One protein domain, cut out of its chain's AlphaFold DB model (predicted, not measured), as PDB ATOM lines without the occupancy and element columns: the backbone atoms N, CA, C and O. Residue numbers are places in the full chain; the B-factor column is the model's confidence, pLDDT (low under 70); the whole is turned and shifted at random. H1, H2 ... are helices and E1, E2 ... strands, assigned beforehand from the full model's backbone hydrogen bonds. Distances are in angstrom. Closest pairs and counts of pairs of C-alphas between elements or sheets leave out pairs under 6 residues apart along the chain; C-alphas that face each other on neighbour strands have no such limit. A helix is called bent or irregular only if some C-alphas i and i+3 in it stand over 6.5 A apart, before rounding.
ATOM      1  N   GLU A  11      -6.719  31.852  39.179       93.88
ATOM      2  CA  GLU A  11      -5.923  32.671  38.260       93.88
ATOM      3  C   GLU A  11      -5.966  32.086  36.844       93.88
ATOM      4  O   GLU A  11      -6.171  32.810  35.869       93.88
ATOM      5  N   LEU A  12      -5.885  30.757  36.721       93.31
ATOM      6  CA  LEU A  12      -5.985  30.069  35.431       93.31
ATOM      7  C   LEU A  12      -7.412  30.063  34.875       93.31
ATOM      8  O   LEU A  12      -7.591  30.137  33.662       93.31
ATOM      9  N   ALA A  13      -8.434  30.000  35.730       90.88
ATOM     10  CA  ALA A  13      -9.834  30.004  35.308       90.88
ATOM     11  C   ALA A  13     -10.219  31.314  34.601       90.88
ATOM     12  O   ALA A  13     -10.944  31.285  33.606       90.88
ATOM     13  N   ALA A  14      -9.700  32.452  35.079       89.88
ATOM     14  CA  ALA A  14      -9.905  33.745  34.433       89.88
ATOM     15  C   ALA A  14      -9.247  33.803  33.043       89.88
ATOM     16  O   ALA A  14      -9.847  34.306  32.095       89.88
ATOM     17  N   VAL A  15      -8.040  33.244  32.908       91.62
ATOM     18  CA  VAL A  15      -7.301  33.202  31.635       91.62
ATOM     19  C   VAL A  15      -7.943  32.228  30.645       91.62
ATOM     20  O   VAL A  15      -8.043  32.537  29.460       91.62
ATOM     21  N   LEU A  16      -8.431  31.078  31.116       90.94
ATOM     22  CA  LEU A  16      -9.031  30.045  30.271       90.94
ATOM     23  C   LEU A  16     -10.221  30.570  29.459       90.94
ATOM     24  O   LEU A  16     -10.367  30.213  28.292       90.94
ATOM     25  N   ALA A  17     -11.034  31.451  30.051       86.25
ATOM     26  CA  ALA A  17     -12.151  32.084  29.356       86.25
ATOM     27  C   ALA A  17     -11.690  32.865  28.112       86.25
ATOM     28  O   ALA A  17     -12.307  32.747  27.061       86.25
ATOM     29  N   VAL A  18     -10.568  33.585  28.209       88.94
ATOM     30  CA  VAL A  18      -9.983  34.361  27.100       88.94
ATOM     31  C   VAL A  18      -9.312  33.453  26.065       88.94
ATOM     32  O   VAL A  18      -9.359  33.716  24.863       88.94
ATOM     33  N   VAL A  19      -8.683  32.362  26.514       88.00
ATOM     34  CA  VAL A  19      -8.055  31.380  25.614       88.00
ATOM     35  C   VAL A  19      -9.101  30.727  24.709       88.00
ATOM     36  O   VAL A  19      -8.853  30.564  23.516       88.00
ATOM     37  N   HIS A  20     -10.279  30.406  25.246       87.81
ATOM     38  CA  HIS A  20     -11.357  29.773  24.483       87.81
ATOM     39  C   HIS A  20     -11.958  30.658  23.381       87.81
ATOM     40  O   HIS A  20     -12.541  30.118  22.444       87.81
ATOM     41  N   ASP A  21     -11.771  31.980  23.434       86.06
ATOM     42  CA  ASP A  21     -12.157  32.873  22.331       86.06
ATOM     43  C   ASP A  21     -11.275  32.676  21.082       86.06
ATOM     44  O   ASP A  21     -11.666  33.050  19.978       86.06
ATOM     45  N   HIS A  22     -10.085  32.090  21.249       80.88
ATOM     46  CA  HIS A  22      -9.074  31.965  20.194       80.88
ATOM     47  C   HIS A  22      -8.746  30.515  19.832       80.88
ATOM     48  O   HIS A  22      -8.312  30.245  18.712       80.88
ATOM     49  N   LEU A  23      -8.913  29.584  20.772       82.94
ATOM     50  CA  LEU A  23      -8.592  28.175  20.595       82.94
ATOM     51  C   LEU A  23      -9.750  27.307  21.076       82.94
ATOM     52  O   LEU A  23     -10.141  27.343  22.244       82.94
ATOM     53  N   SER A  24     -10.253  26.476  20.167       84.81
ATOM     54  CA  SER A  24     -11.226  25.449  20.514       84.81
ATOM     55  C   SER A  24     -10.602  24.439  21.491       84.81
ATOM     56  O   SER A  24      -9.462  24.009  21.291       84.81
ATOM     57  N   PRO A  25     -11.340  23.985  22.522       85.50
ATOM     58  CA  PRO A  25     -10.881  22.925  23.418       85.50
ATOM     59  C   PRO A  25     -10.845  21.547  22.735       85.50
ATOM     60  O   PRO A  25     -10.420  20.562  23.335       85.50
ATOM     61  N   THR A  26     -11.342  21.444  21.501       89.19
ATOM     62  CA  THR A  26     -11.313  20.235  20.674       89.19
ATOM     63  C   THR A  26     -10.736  20.575  19.311       89.19
ATOM     64  O   THR A  26     -11.110  21.587  18.727       89.19
ATOM     65  N   ILE A  27      -9.856  19.713  18.811       90.62
ATOM     66  CA  ILE A  27      -9.289  19.812  17.467       90.62
ATOM     67  C   ILE A  27      -9.950  18.736  16.612       90.62
ATOM     68  O   ILE A  27      -9.832  17.546  16.927       90.62
ATOM     69  N   THR A  28     -10.647  19.138  15.554       93.06
ATOM     70  CA  THR A  28     -11.133  18.225  14.516       93.06
ATOM     71  C   THR A  28     -10.149  18.168  13.347       93.06
ATOM     72  O   THR A  28      -9.144  18.877  13.317       93.06
ATOM     73  N   ALA A  29     -10.391  17.276  12.385       94.38
ATOM     74  CA  ALA A  29      -9.523  17.159  11.215       94.38
ATOM     75  C   ALA A  29      -9.606  18.403  10.315       94.38
ATOM     76  O   ALA A  29      -8.612  18.797   9.711       94.38
ATOM     77  N   GLU A  30     -10.785  19.017  10.249       95.06
ATOM     78  CA  GLU A  30     -11.069  20.215   9.463       95.06
ATOM     79  C   GLU A  30     -10.324  21.445  10.001       95.06
ATOM     80  O   GLU A  30      -9.955  22.314   9.217       95.06
ATOM     81  N   ASP A  31     -10.023  21.476  11.303       91.69
ATOM     82  CA  ASP A  31      -9.318  22.585  11.956       91.69
ATOM     83  C   ASP A  31      -7.799  22.597  11.680       91.69
ATOM     84  O   ASP A  31      -7.121  23.592  11.942       91.69
ATOM     85  N   ILE A  32      -7.224  21.482  11.206       93.38
ATOM     86  CA  ILE A  32      -5.766  21.258  11.207       93.38
ATOM     87  C   ILE A  32      -5.004  22.305  10.388       93.38
ATOM     88  O   ILE A  32      -3.970  22.800  10.841       93.38
ATOM     89  N   GLU A  33      -5.478  22.619   9.183       95.25
ATOM     90  CA  GLU A  33      -4.765  23.539   8.291       95.25
ATOM     91  C   GLU A  33      -4.790  24.973   8.832       95.25
ATOM     92  O   GLU A  33      -3.753  25.638   8.862       95.25
ATOM     93  N   ASP A  34      -5.926  25.407   9.381       92.62
ATOM     94  CA  ASP A  34      -6.051  26.726  10.004       92.62
ATOM     95  C   ASP A  34      -5.181  26.832  11.265       92.62
ATOM     96  O   ASP A  34      -4.511  27.844  11.485       92.62
ATOM     97  N   LEU A  35      -5.109  25.766  12.068       91.81
ATOM     98  CA  LEU A  35      -4.242  25.709  13.247       91.81
ATOM     99  C   LEU A  35      -2.754  25.793  12.887       91.81
ATOM    100  O   LEU A  35      -1.998  26.464  13.589       91.81
ATOM    101  N   ARG A  36      -2.324  25.152  11.795       93.75
ATOM    102  CA  ARG A  36      -0.937  25.233  11.300       93.75
ATOM    103  C   ARG A  36      -0.578  26.621  10.784       93.75
ATOM    104  O   ARG A  36       0.565  27.040  10.940       93.75
ATOM    105  N   ALA A  37      -1.538  27.326  10.192       93.50
ATOM    106  CA  ALA A  37      -1.356  28.685   9.695       93.50
ATOM    107  C   ALA A  37      -1.511  29.762  10.786       93.50
ATOM    108  O   ALA A  37      -1.259  30.940  10.524       93.50
ATOM    109  N   ASN A  38      -1.930  29.387  12.000       91.12
ATOM    110  CA  ASN A  38      -2.262  30.344  13.046       91.12
ATOM    111  C   ASN A  38      -1.010  31.113  13.532       91.12
ATOM    112  O   ASN A  38      -0.087  30.506  14.090       91.12
ATOM    113  N   PRO A  39      -0.979  32.456  13.402       90.25
ATOM    114  CA  PRO A  39       0.176  33.270  13.782       90.25
ATOM    115  C   PRO A  39       0.478  33.246  15.285       90.25
ATOM    116  O   PRO A  39       1.579  33.619  15.679       90.25
ATOM    117  N   MET A  40      -0.449  32.777  16.128       87.94
ATOM    118  CA  MET A  40      -0.222  32.589  17.563       87.94
ATOM    119  C   MET A  40       0.980  31.677  17.864       87.94
ATOM    120  O   MET A  40       1.627  31.840  18.895       87.94
ATOM    121  N   PHE A  41       1.294  30.727  16.976       89.12
ATOM    122  CA  PHE A  41       2.413  29.793  17.160       89.12
ATOM    123  C   PHE A  41       3.737  30.291  16.570       89.12
ATOM    124  O   PHE A  41       4.775  29.646  16.767       89.12
ATOM    125  N   ALA A  42       3.716  31.421  15.858       91.12
ATOM    126  CA  ALA A  42       4.904  32.019  15.275       91.12
ATOM    127  C   ALA A  42       5.745  32.706  16.357       91.12
ATOM    128  O   ALA A  42       5.234  33.420  17.219       91.12
ATOM    129  N   VAL A  43       7.063  32.519  16.286       93.88
ATOM    130  CA  VAL A  43       8.006  33.122  17.232       93.88
ATOM    131  C   VAL A  43       8.999  33.997  16.464       93.88
ATOM    132  O   VAL A  43       9.831  33.452  15.727       93.88
ATOM    133  N   PRO A  44       8.932  35.334  16.601       93.50
ATOM    134  CA  PRO A  44       9.785  36.255  15.855       93.50
ATOM    135  C   PRO A  44      11.215  36.299  16.418       93.50
ATOM    136  O   PRO A  44      11.446  35.992  17.590       93.50
ATOM    137  N   ASP A  45      12.188  36.689  15.593       94.19
ATOM    138  CA  ASP A  45      13.602  36.775  15.994       94.19
ATOM    139  C   ASP A  45      13.819  37.790  17.127       94.19
ATOM    140  O   ASP A  45      14.657  37.577  18.004       94.19
ATOM    141  N   GLU A  46      13.039  38.871  17.169       92.81
ATOM    142  CA  GLU A  46      13.116  39.904  18.207       92.81
ATOM    143  C   GLU A  46      12.823  39.331  19.593       92.81
ATOM    144  O   GLU A  46      13.492  39.683  20.567       92.81
ATOM    145  N   ALA A  47      11.871  38.394  19.683       92.31
ATOM    146  CA  ALA A  47      11.621  37.682  20.924       92.31
ATOM    147  C   ALA A  47      12.871  36.885  21.319       92.31
ATOM    148  O   ALA A  47      13.332  36.972  22.452       92.31
ATOM    149  N   LEU A  48      13.475  36.151  20.389       94.69
ATOM    150  CA  LEU A  48      14.549  35.199  20.686       94.69
ATOM    151  C   LEU A  48      15.910  35.832  20.954       94.69
ATOM    152  O   LEU A  48      16.664  35.337  21.784       94.69
ATOM    153  N   THR A  49      16.225  36.926  20.269       94.31
ATOM    154  CA  THR A  49      17.512  37.621  20.409       94.31
ATOM    155  C   THR A  49      17.651  38.347  21.744       94.31
ATOM    156  O   THR A  49      18.765  38.730  22.109       94.31
ATOM    157  N   ARG A  50      16.546  38.533  22.486       91.62
ATOM    158  CA  ARG A  50      16.505  39.151  23.822       91.62
ATOM    159  C   ARG A  50      17.319  40.449  23.868       91.62
ATOM    160  O   ARG A  50      18.277  40.581  24.632       91.62
ATOM    161  N   ASN A  51      16.964  41.396  22.997       92.25
ATOM    162  CA  ASN A  51      17.655  42.684  22.847       92.25
ATOM    163  C   ASN A  51      19.171  42.549  22.582       92.25
ATOM    164  O   ASN A  51      19.971  43.345  23.070       92.25
ATOM    165  N   GLY A  52      19.575  41.522  21.826       93.94
ATOM    166  CA  GLY A  52      20.965  41.276  21.429       93.94
ATOM    167  C   GLY A  52      21.802  40.477  22.432       93.94
ATOM    168  O   GLY A  52      22.996  40.294  22.208       93.94
ATOM    169  N   THR A  53      21.208  39.982  23.521       94.94
ATOM    170  CA  THR A  53      21.910  39.142  24.511       94.94
ATOM    171  C   THR A  53      21.994  37.668  24.111       94.94
ATOM    172  O   THR A  53      22.761  36.908  24.708       94.94
ATOM    173  N   VAL A  54      21.258  37.263  23.074       95.50
ATOM    174  CA  VAL A  54      21.262  35.908  22.518       95.50
ATOM    175  C   VAL A  54      21.563  35.974  21.023       95.50
ATOM    176  O   VAL A  54      20.903  36.684  20.265       95.50
ATOM    177  N   HIS A  55      22.558  35.205  20.588       95.31
ATOM    178  CA  HIS A  55      22.820  34.953  19.178       95.31
ATOM    179  C   HIS A  55      21.872  33.883  18.648       95.31
ATOM    180  O   HIS A  55      21.726  32.819  19.253       95.31
ATOM    181  N   LEU A  56      21.287  34.162  17.487       96.19
ATOM    182  CA  LEU A  56      20.406  33.262  16.763       96.19
ATOM    183  C   LEU A  56      21.130  32.709  15.536       96.19
ATOM    184  O   LEU A  56      21.710  33.467  14.758       96.19
ATOM    185  N   GLN A  57      21.079  31.394  15.349       96.50
ATOM    186  CA  GLN A  57      21.606  30.735  14.161       96.50
ATOM    187  C   GLN A  57      20.620  29.679  13.661       96.50
ATOM    188  O   GLN A  57      20.316  28.721  14.369       96.50
ATOM    189  N   ASN A  58      20.162  29.834  12.418       96.88
ATOM    190  CA  ASN A  58      19.407  28.801  11.715       96.88
ATOM    191  C   ASN A  58      20.385  27.806  11.082       96.88
ATOM    192  O   ASN A  58      21.352  28.206  10.430       96.88
ATOM    193  N   LEU A  59      20.127  26.517  11.267       97.69
ATOM    194  CA  LEU A  59      20.896  25.422  10.693       97.69
ATOM    195  C   LEU A  59      19.972  24.502   9.898       97.69
ATOM    196  O   LEU A  59      18.844  24.243  10.304       97.69
ATOM    197  N   SER A  60      20.495  23.964   8.799       97.81
ATOM    198  CA  SER A  60      19.932  22.807   8.099       97.81
ATOM    199  C   SER A  60      20.895  21.649   8.319       97.81
ATOM    200  O   SER A  60      22.079  21.780   7.997       97.81
ATOM    201  N   VAL A  61      20.431  20.557   8.925       97.62
ATOM    202  CA  VAL A  61      21.257  19.367   9.184       97.62
ATOM    203  C   VAL A  61      20.710  18.155   8.433       97.62
ATOM    204  O   VAL A  61      19.492  18.058   8.277       97.62
ATOM    205  N   PRO A  62      21.562  17.209   7.994       98.31
ATOM    206  CA  PRO A  62      21.094  16.023   7.289       98.31
ATOM    207  C   PRO A  62      20.062  15.244   8.102       98.31
ATOM    208  O   PRO A  62      20.287  14.926   9.274       98.31
ATOM    209  N   GLY A  63      18.942  14.917   7.464       97.06
ATOM    210  CA  GLY A  63      17.956  14.003   8.024       97.06
ATOM    211  C   GLY A  63      18.398  12.533   7.948       97.06
ATOM    212  O   GLY A  63      19.450  12.204   7.390       97.06
ATOM    213  N   PRO A  64      17.584  11.612   8.492       97.06
ATOM    214  CA  PRO A  64      17.753  10.178   8.271       97.06
ATOM    215  C   PRO A  64      17.763   9.803   6.774       97.06
ATOM    216  O   PRO A  64      17.248  10.556   5.946       97.06
ATOM    217  N   PRO A  65      18.283   8.617   6.396       97.69
ATOM    218  CA  PRO A  65      18.309   8.181   5.002       97.69
ATOM    219  C   PRO A  65      16.933   8.260   4.323       97.69
ATOM    220  O   PRO A  65      15.970   7.649   4.779       97.69
ATOM    221  N   GLY A  66      16.860   9.002   3.215       96.69
ATOM    222  CA  GLY A  66      15.631   9.200   2.439       96.69
ATOM    223  C   GLY A  66      14.683  10.282   2.974       96.69
ATOM    224  O   GLY A  66      13.659  10.530   2.344       96.69
ATOM    225  N   ALA A  67      15.012  10.935   4.092       97.75
ATOM    226  CA  ALA A  67      14.267  12.065   4.639       97.75
ATOM    227  C   ALA A  67      14.901  13.410   4.220       97.75
ATOM    228  O   ALA A  67      16.092  13.450   3.901       97.75
ATOM    229  N   PRO A  68      14.129  14.513   4.214       97.69
ATOM    230  CA  PRO A  68      14.681  15.850   4.012       97.69
ATOM    231  C   PRO A  68      15.594  16.274   5.171       97.69
ATOM    232  O   PRO A  68      15.563  15.688   6.257       97.69
ATOM    233  N   ASP A  69      16.366  17.334   4.943       98.19
ATOM    234  CA  ASP A  69      17.116  18.008   6.001       98.19
ATOM    235  C   ASP A  69      16.190  18.533   7.109       98.19
ATOM    236  O   ASP A  69      15.038  18.909   6.882       98.19
ATOM    237  N   ILE A  70      16.730  18.594   8.323       97.44
ATOM    238  CA  ILE A  70      16.044  19.074   9.516       97.44
ATOM    239  C   ILE A  70      16.489  20.509   9.793       97.44
ATOM    240  O   ILE A  70      17.681  20.789   9.933       97.44
ATOM    241  N   SER A  71      15.517  21.414   9.914       97.50
ATOM    242  CA  SER A  71      15.764  22.785  10.367       97.50
ATOM    243  C   SER A  71      15.950  22.815  11.882       97.50
ATOM    244  O   SER A  71      15.096  22.335  12.626       97.50
ATOM    245  N   LEU A  72      17.059  23.393  12.336       97.44
ATOM    246  CA  LEU A  72      17.362  23.610  13.745       97.44
ATOM    247  C   LEU A  72      17.602  25.092  14.008       97.44
ATOM    248  O   LEU A  72      18.202  25.802  13.201       97.44
ATOM    249  N   LEU A  73      17.181  25.531  15.188       97.56
ATOM    250  CA  LEU A  73      17.417  26.869  15.698       97.56
ATOM    251  C   LEU A  73      18.377  26.755  16.875       97.56
ATOM    252  O   LEU A  73      18.056  26.142  17.891       97.56
ATOM    253  N   VAL A  74      19.558  27.346  16.738       96.44
ATOM    254  CA  VAL A  74      20.538  27.422  17.818       96.44
ATOM    255  C   VAL A  74      20.468  28.807  18.436       96.44
ATOM    256  O   VAL A  74      20.696  29.816  17.767       96.44
ATOM    257  N   LEU A  75      20.170  28.832  19.732       96.12
ATOM    258  CA  LEU A  75      20.170  30.032  20.554       96.12
ATOM    259  C   LEU A  75      21.357  29.962  21.506       96.12
ATOM    260  O   LEU A  75      21.460  29.047  22.323       96.12
ATOM    261  N   LYS A  76      22.279  30.914  21.376       95.19
ATOM    262  CA  LYS A  76      23.508  30.957  22.169       95.19
ATOM    263  C   LYS A  76      23.612  32.291  22.906       95.19
ATOM    264  O   LYS A  76      23.780  33.314  22.242       95.19
ATOM    265  N   PRO A  77      23.574  32.309  24.248       94.75
ATOM    266  CA  PRO A  77      23.843  33.521  25.010       94.75
ATOM    267  C   PRO A  77      25.200  34.141  24.649       94.75
ATOM    268  O   PRO A  77      26.197  33.444  24.425       94.75
ATOM    269  N   VAL A  78      25.256  35.470  24.598       94.94
ATOM    270  CA  VAL A  78      26.511  36.197  24.388       94.94
ATOM    271  C   VAL A  78      27.484  35.852  25.519       94.94
ATOM    272  O   VAL A  78      27.127  35.847  26.694       94.94
ATOM    273  N   GLY A  79      28.734  35.547  25.164       94.44
ATOM    274  CA  GLY A  79      29.778  35.224  26.140       94.44
ATOM    275  C   GLY A  79      29.765  33.787  26.674       94.44
ATOM    276  O   GLY A  79      30.560  33.482  27.561       94.44
ATOM    277  N   SER A  80      28.930  32.878  26.145       93.62
ATOM    278  CA  SER A  80      29.009  31.457  26.520       93.62
ATOM    279  C   SER A  80      30.408  30.877  26.274       93.62
ATOM    280  O   SER A  80      30.953  30.981  25.170       93.62
ATOM    281  N   ALA A  81      30.958  30.219  27.297       93.06
ATOM    282  CA  ALA A  81      32.260  29.567  27.238       93.06
ATOM    283  C   ALA A  81      32.295  28.412  26.212       93.06
ATOM    284  O   ALA A  81      31.268  27.774  25.949       93.06
ATOM    285  N   PRO A  82      33.474  28.093  25.642       92.62
ATOM    286  CA  PRO A  82      33.658  26.869  24.869       92.62
ATOM    287  C   PRO A  82      33.265  25.634  25.692       92.62
ATOM    288  O   PRO A  82      33.655  25.517  26.850       92.62
ATOM    289  N   GLY A  83      32.495  24.716  25.101       93.12
ATOM    290  CA  GLY A  83      32.046  23.497  25.786       93.12
ATOM    291  C   GLY A  83      30.925  23.699  26.812       93.12
ATOM    292  O   GLY A  83      30.700  22.811  27.631       93.12
ATOM    293  N   ALA A  84      30.226  24.840  26.786       94.00
ATOM    294  CA  ALA A  84      29.021  25.045  27.588       94.00
ATOM    295  C   ALA A  84      27.976  23.927  27.352       94.00
ATOM    296  O   ALA A  84      27.890  23.397  26.239       94.00
ATOM    297  N   PRO A  85      27.178  23.567  28.377       94.44
ATOM    298  CA  PRO A  85      26.128  22.566  28.236       94.44
ATOM    299  C   PRO A  85      25.079  23.003  27.211       94.44
ATOM    300  O   PRO A  85      24.857  24.193  26.986       94.44
ATOM    301  N   VAL A  86      24.407  22.016  26.621       94.81
ATOM    302  CA  VAL A  86      23.348  22.227  25.634       94.81
ATOM    303  C   VAL A  86      22.035  21.706  26.195       94.81
ATOM    304  O   VAL A  86      21.960  20.574  26.669       94.81
ATOM    305  N   PHE A  87      20.995  22.529  26.092       94.44
ATOM    306  CA  PHE A  87      19.616  22.101  26.255       94.44
ATOM    307  C   PHE A  87      19.013  21.852  24.872       94.44
ATOM    308  O   PHE A  87      18.984  22.754  24.036       94.44
ATOM    309  N   TYR A  88      18.567  20.622  24.618       95.44
ATOM    310  CA  TYR A  88      17.904  20.268  23.368       95.44
ATOM    311  C   TYR A  88      16.390  20.333  23.559       95.44
ATOM    312  O   TYR A  88      15.815  19.534  24.301       95.44
ATOM    313  N   TYR A  89      15.760  21.295  22.894       95.62
ATOM    314  CA  TYR A  89      14.327  21.535  22.973       95.62
ATOM    315  C   TYR A  89      13.611  20.948  21.758       95.62
ATOM    316  O   TYR A  89      14.053  21.114  20.623       95.62
ATOM    317  N   MET A  90      12.472  20.306  22.004       95.62
ATOM    318  CA  MET A  90      11.512  19.937  20.972       95.62
ATOM    319  C   MET A  90      10.164  20.523  21.362       95.62
ATOM    320  O   MET A  90       9.704  20.324  22.489       95.62
ATOM    321  N   HIS A  91       9.553  21.258  20.440       95.12
ATOM    322  CA  HIS A  91       8.271  21.896  20.686       95.12
ATOM    323  C   HIS A  91       7.145  20.867  20.874       95.12
ATOM    324  O   HIS A  91       7.209  19.731  20.400       95.12
ATOM    325  N   GLY A  92       6.099  21.285  21.589       93.12
ATOM    326  CA  GLY A  92       4.825  20.566  21.649       93.12
ATOM    327  C   GLY A  92       3.951  20.850  20.423       93.12
ATOM    328  O   GLY A  92       4.416  21.379  19.427       93.12
ATOM    329  N   GLY A  93       2.654  20.548  20.498       92.19
ATOM    330  CA  GLY A  93       1.719  20.769  19.376       92.19
ATOM    331  C   GLY A  93       1.110  19.485  18.815       92.19
ATOM    332  O   GLY A  93       0.628  19.457  17.683       92.19
ATOM    333  N   GLY A  94       1.157  18.399  19.595       92.75
ATOM    334  CA  GLY A  94       0.443  17.158  19.290       92.75
ATOM    335  C   GLY A  94       0.903  16.460  18.011       92.75
ATOM    336  O   GLY A  94       0.129  15.696  17.450       92.75
ATOM    337  N   MET A  95       2.135  16.721  17.551       93.31
ATOM    338  CA  MET A  95       2.683  16.243  16.271       93.31
ATOM    339  C   MET A  95       1.989  16.818  15.022       93.31
ATOM    340  O   MET A  95       2.159  16.287  13.927       93.31
ATOM    341  N   ILE A  96       1.192  17.882  15.173       93.06
ATOM    342  CA  ILE A  96       0.367  18.443  14.093       93.06
ATOM    343  C   ILE A  96       0.690  19.924  13.851       93.06
ATOM    344  O   ILE A  96       0.626  20.359  12.702       93.06
ATOM    345  N   ILE A  97       1.045  20.671  14.902       93.62
ATOM    346  CA  ILE A  97       1.194  22.134  14.889       93.62
ATOM    347  C   ILE A  97       2.601  22.539  15.336       93.62
ATOM    348  O   ILE A  97       3.201  21.890  16.195       93.62
ATOM    349  N   GLY A  98       3.067  23.668  14.803       94.19
ATOM    350  CA  GLY A  98       4.299  24.331  15.208       94.19
ATOM    351  C   GLY A  98       5.514  23.896  14.399       94.19
ATOM    352  O   GLY A  98       5.445  23.012  13.545       94.19
ATOM    353  N   ASP A  99       6.631  24.547  14.688       94.88
ATOM    354  CA  ASP A  99       7.929  24.268  14.095       94.88
ATOM    355  C   ASP A  99       9.046  24.335  15.148       94.88
ATOM    356  O   ASP A  99       8.818  24.570  16.336       94.88
ATOM    357  N   HIS A 100      10.289  24.175  14.696       95.44
ATOM    358  CA  HIS A 100      11.511  24.247  15.503       95.44
ATOM    359  C   HIS A 100      11.694  25.530  16.351       95.44
ATOM    360  O   HIS A 100      12.639  25.602  17.138       95.44
ATOM    361  N   ARG A 101      10.820  26.535  16.216       95.56
ATOM    362  CA  ARG A 101      10.819  27.793  16.973       95.56
ATOM    363  C   ARG A 101       9.657  27.880  17.962       95.56
ATOM    364  O   ARG A 101       9.756  28.611  18.947       95.56
ATOM    365  N   THR A 102       8.555  27.173  17.723       95.12
ATOM    366  CA  THR A 102       7.333  27.266  18.531       95.12
ATOM    367  C   THR A 102       7.609  26.989  20.012       95.12
ATOM    368  O   THR A 102       8.231  25.996  20.368       95.12
ATOM    369  N   GLY A 103       7.138  27.873  20.894       91.88
ATOM    370  CA  GLY A 103       7.227  27.706  22.352       91.88
ATOM    371  C   GLY A 103       8.602  27.969  22.976       91.88
ATOM    372  O   GLY A 103       8.677  28.146  24.190       91.88
ATOM    373  N   VAL A 104       9.677  28.085  22.185       92.44
ATOM    374  CA  VAL A 104      11.035  28.253  22.734       92.44
ATOM    375  C   VAL A 104      11.201  29.568  23.498       92.44
ATOM    376  O   VAL A 104      11.953  29.622  24.464       92.44
ATOM    377  N   ALA A 105      10.463  30.621  23.130       88.44
ATOM    378  CA  ALA A 105      10.543  31.908  23.815       88.44
ATOM    379  C   ALA A 105      10.198  31.805  25.309       88.44
ATOM    380  O   ALA A 105      10.878  32.448  26.094       88.44
ATOM    381  N   GLY A 106       9.216  30.988  25.702       86.81
ATOM    382  CA  GLY A 106       8.858  30.809  27.116       86.81
ATOM    383  C   GLY A 106       9.801  29.877  27.884       86.81
ATOM    384  O   GLY A 106       9.768  29.845  29.103       86.81
ATOM    385  N   VAL A 107      10.650  29.116  27.186       84.81
ATOM    386  CA  VAL A 107      11.688  28.271  27.806       84.81
ATOM    387  C   VAL A 107      12.911  29.095  28.225       84.81
ATOM    388  O   VAL A 107      13.715  28.645  29.037       84.81
ATOM    389  N   LEU A 108      13.078  30.285  27.644       81.31
ATOM    390  CA  LEU A 108      14.198  31.186  27.923       81.31
ATOM    391  C   LEU A 108      13.937  32.147  29.097       81.31
ATOM    392  O   LEU A 108      14.827  32.943  29.398       81.31
TER     393      LEU A 108
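This is residues 11 to 108 of the 109 residues of the protein "Alpha/beta hydrolase" of Streptomyces malaysiensis (UniProt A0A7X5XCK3). A long two-stranded hairpin, E1 and E2, has the short helix H3 packed at its base, and from H3 a thin run of chain leads back through H2 to H1, at the far side of a loose, flat model. After E2, residues 78 to 103 make a wide loop with no named element, which swings out beyond the hairpin and returns to H4, close to H3; residues 11 to 21, with H1, stick out free. The printed part has 98 residues, with four named helices and two named strands in the order H1, H2, H3, E1, E2, H4, and the two strands form an antiparallel sheet. The class is mixed, helices and strands, with under half of the residues in named elements. The whole is loose, with a radius of gyration of the C-alphas of 16.6 A, and spans 46 by 42 by 20 A.

H1, residues 11 to 19, begins with C-alpha 11 at (-5.923, 32.671, 38.260) and is 12.9 A long. H2, residues 32 to 37, measures 8.8 A. H3, residues 45 to 52, measures 10.2 A and is irregular: C-alphas 48 and 51 are 8.4 A apart. E1, residues 54 to 61, starts with C-alpha 54 at (21.262, 35.908, 22.518) and is 21.2 A long. E2, residues 70 to 77, is 22.6 A long. H4, residues 104 to 107, measures 5.1 A and ends with C-alpha 107 at (11.688, 28.271, 27.806).

H1 and H2 touch no helix, and both are apart from H3, E1, E2 and H4. The closest C-alphas of H3 and E1 are those of Thr 49 and His 55, 6.1 A apart. Those of H3 and E2 are Leu 48 and Leu 75, 7.6 A apart. E1 and E2 are a hairpin, antiparallel at 159 degrees between their directions. N 55 and O 76, at 2.8 A, and N 61 and O 70, at 2.9 A, are within hydrogen-bond range. H4 is close to H3 but not clearly touching, with closest C-alphas Leu 48 and Ala 105 at 6.1 A; H4 and E1 are apart. In H2 every O i to N i+4 pair is within hydrogen-bond range. H1 has 2 of 5 such pairs and 3 of 6 O i to N i+3 pairs within range, H3 has 1 of 4 and 2 of 5, and H4 is too short for an O i to N i+4 pair.

The two C-alphas farthest apart, those of Ala 14 and Pro 65, are 48.1 A apart. The printed part has no cut. The links from H1 to H2, 12 residues, and from E2 to H4, 26 residues, are long. The mean pLDDT of the printed part is 93.1, and no printed residue is under 70.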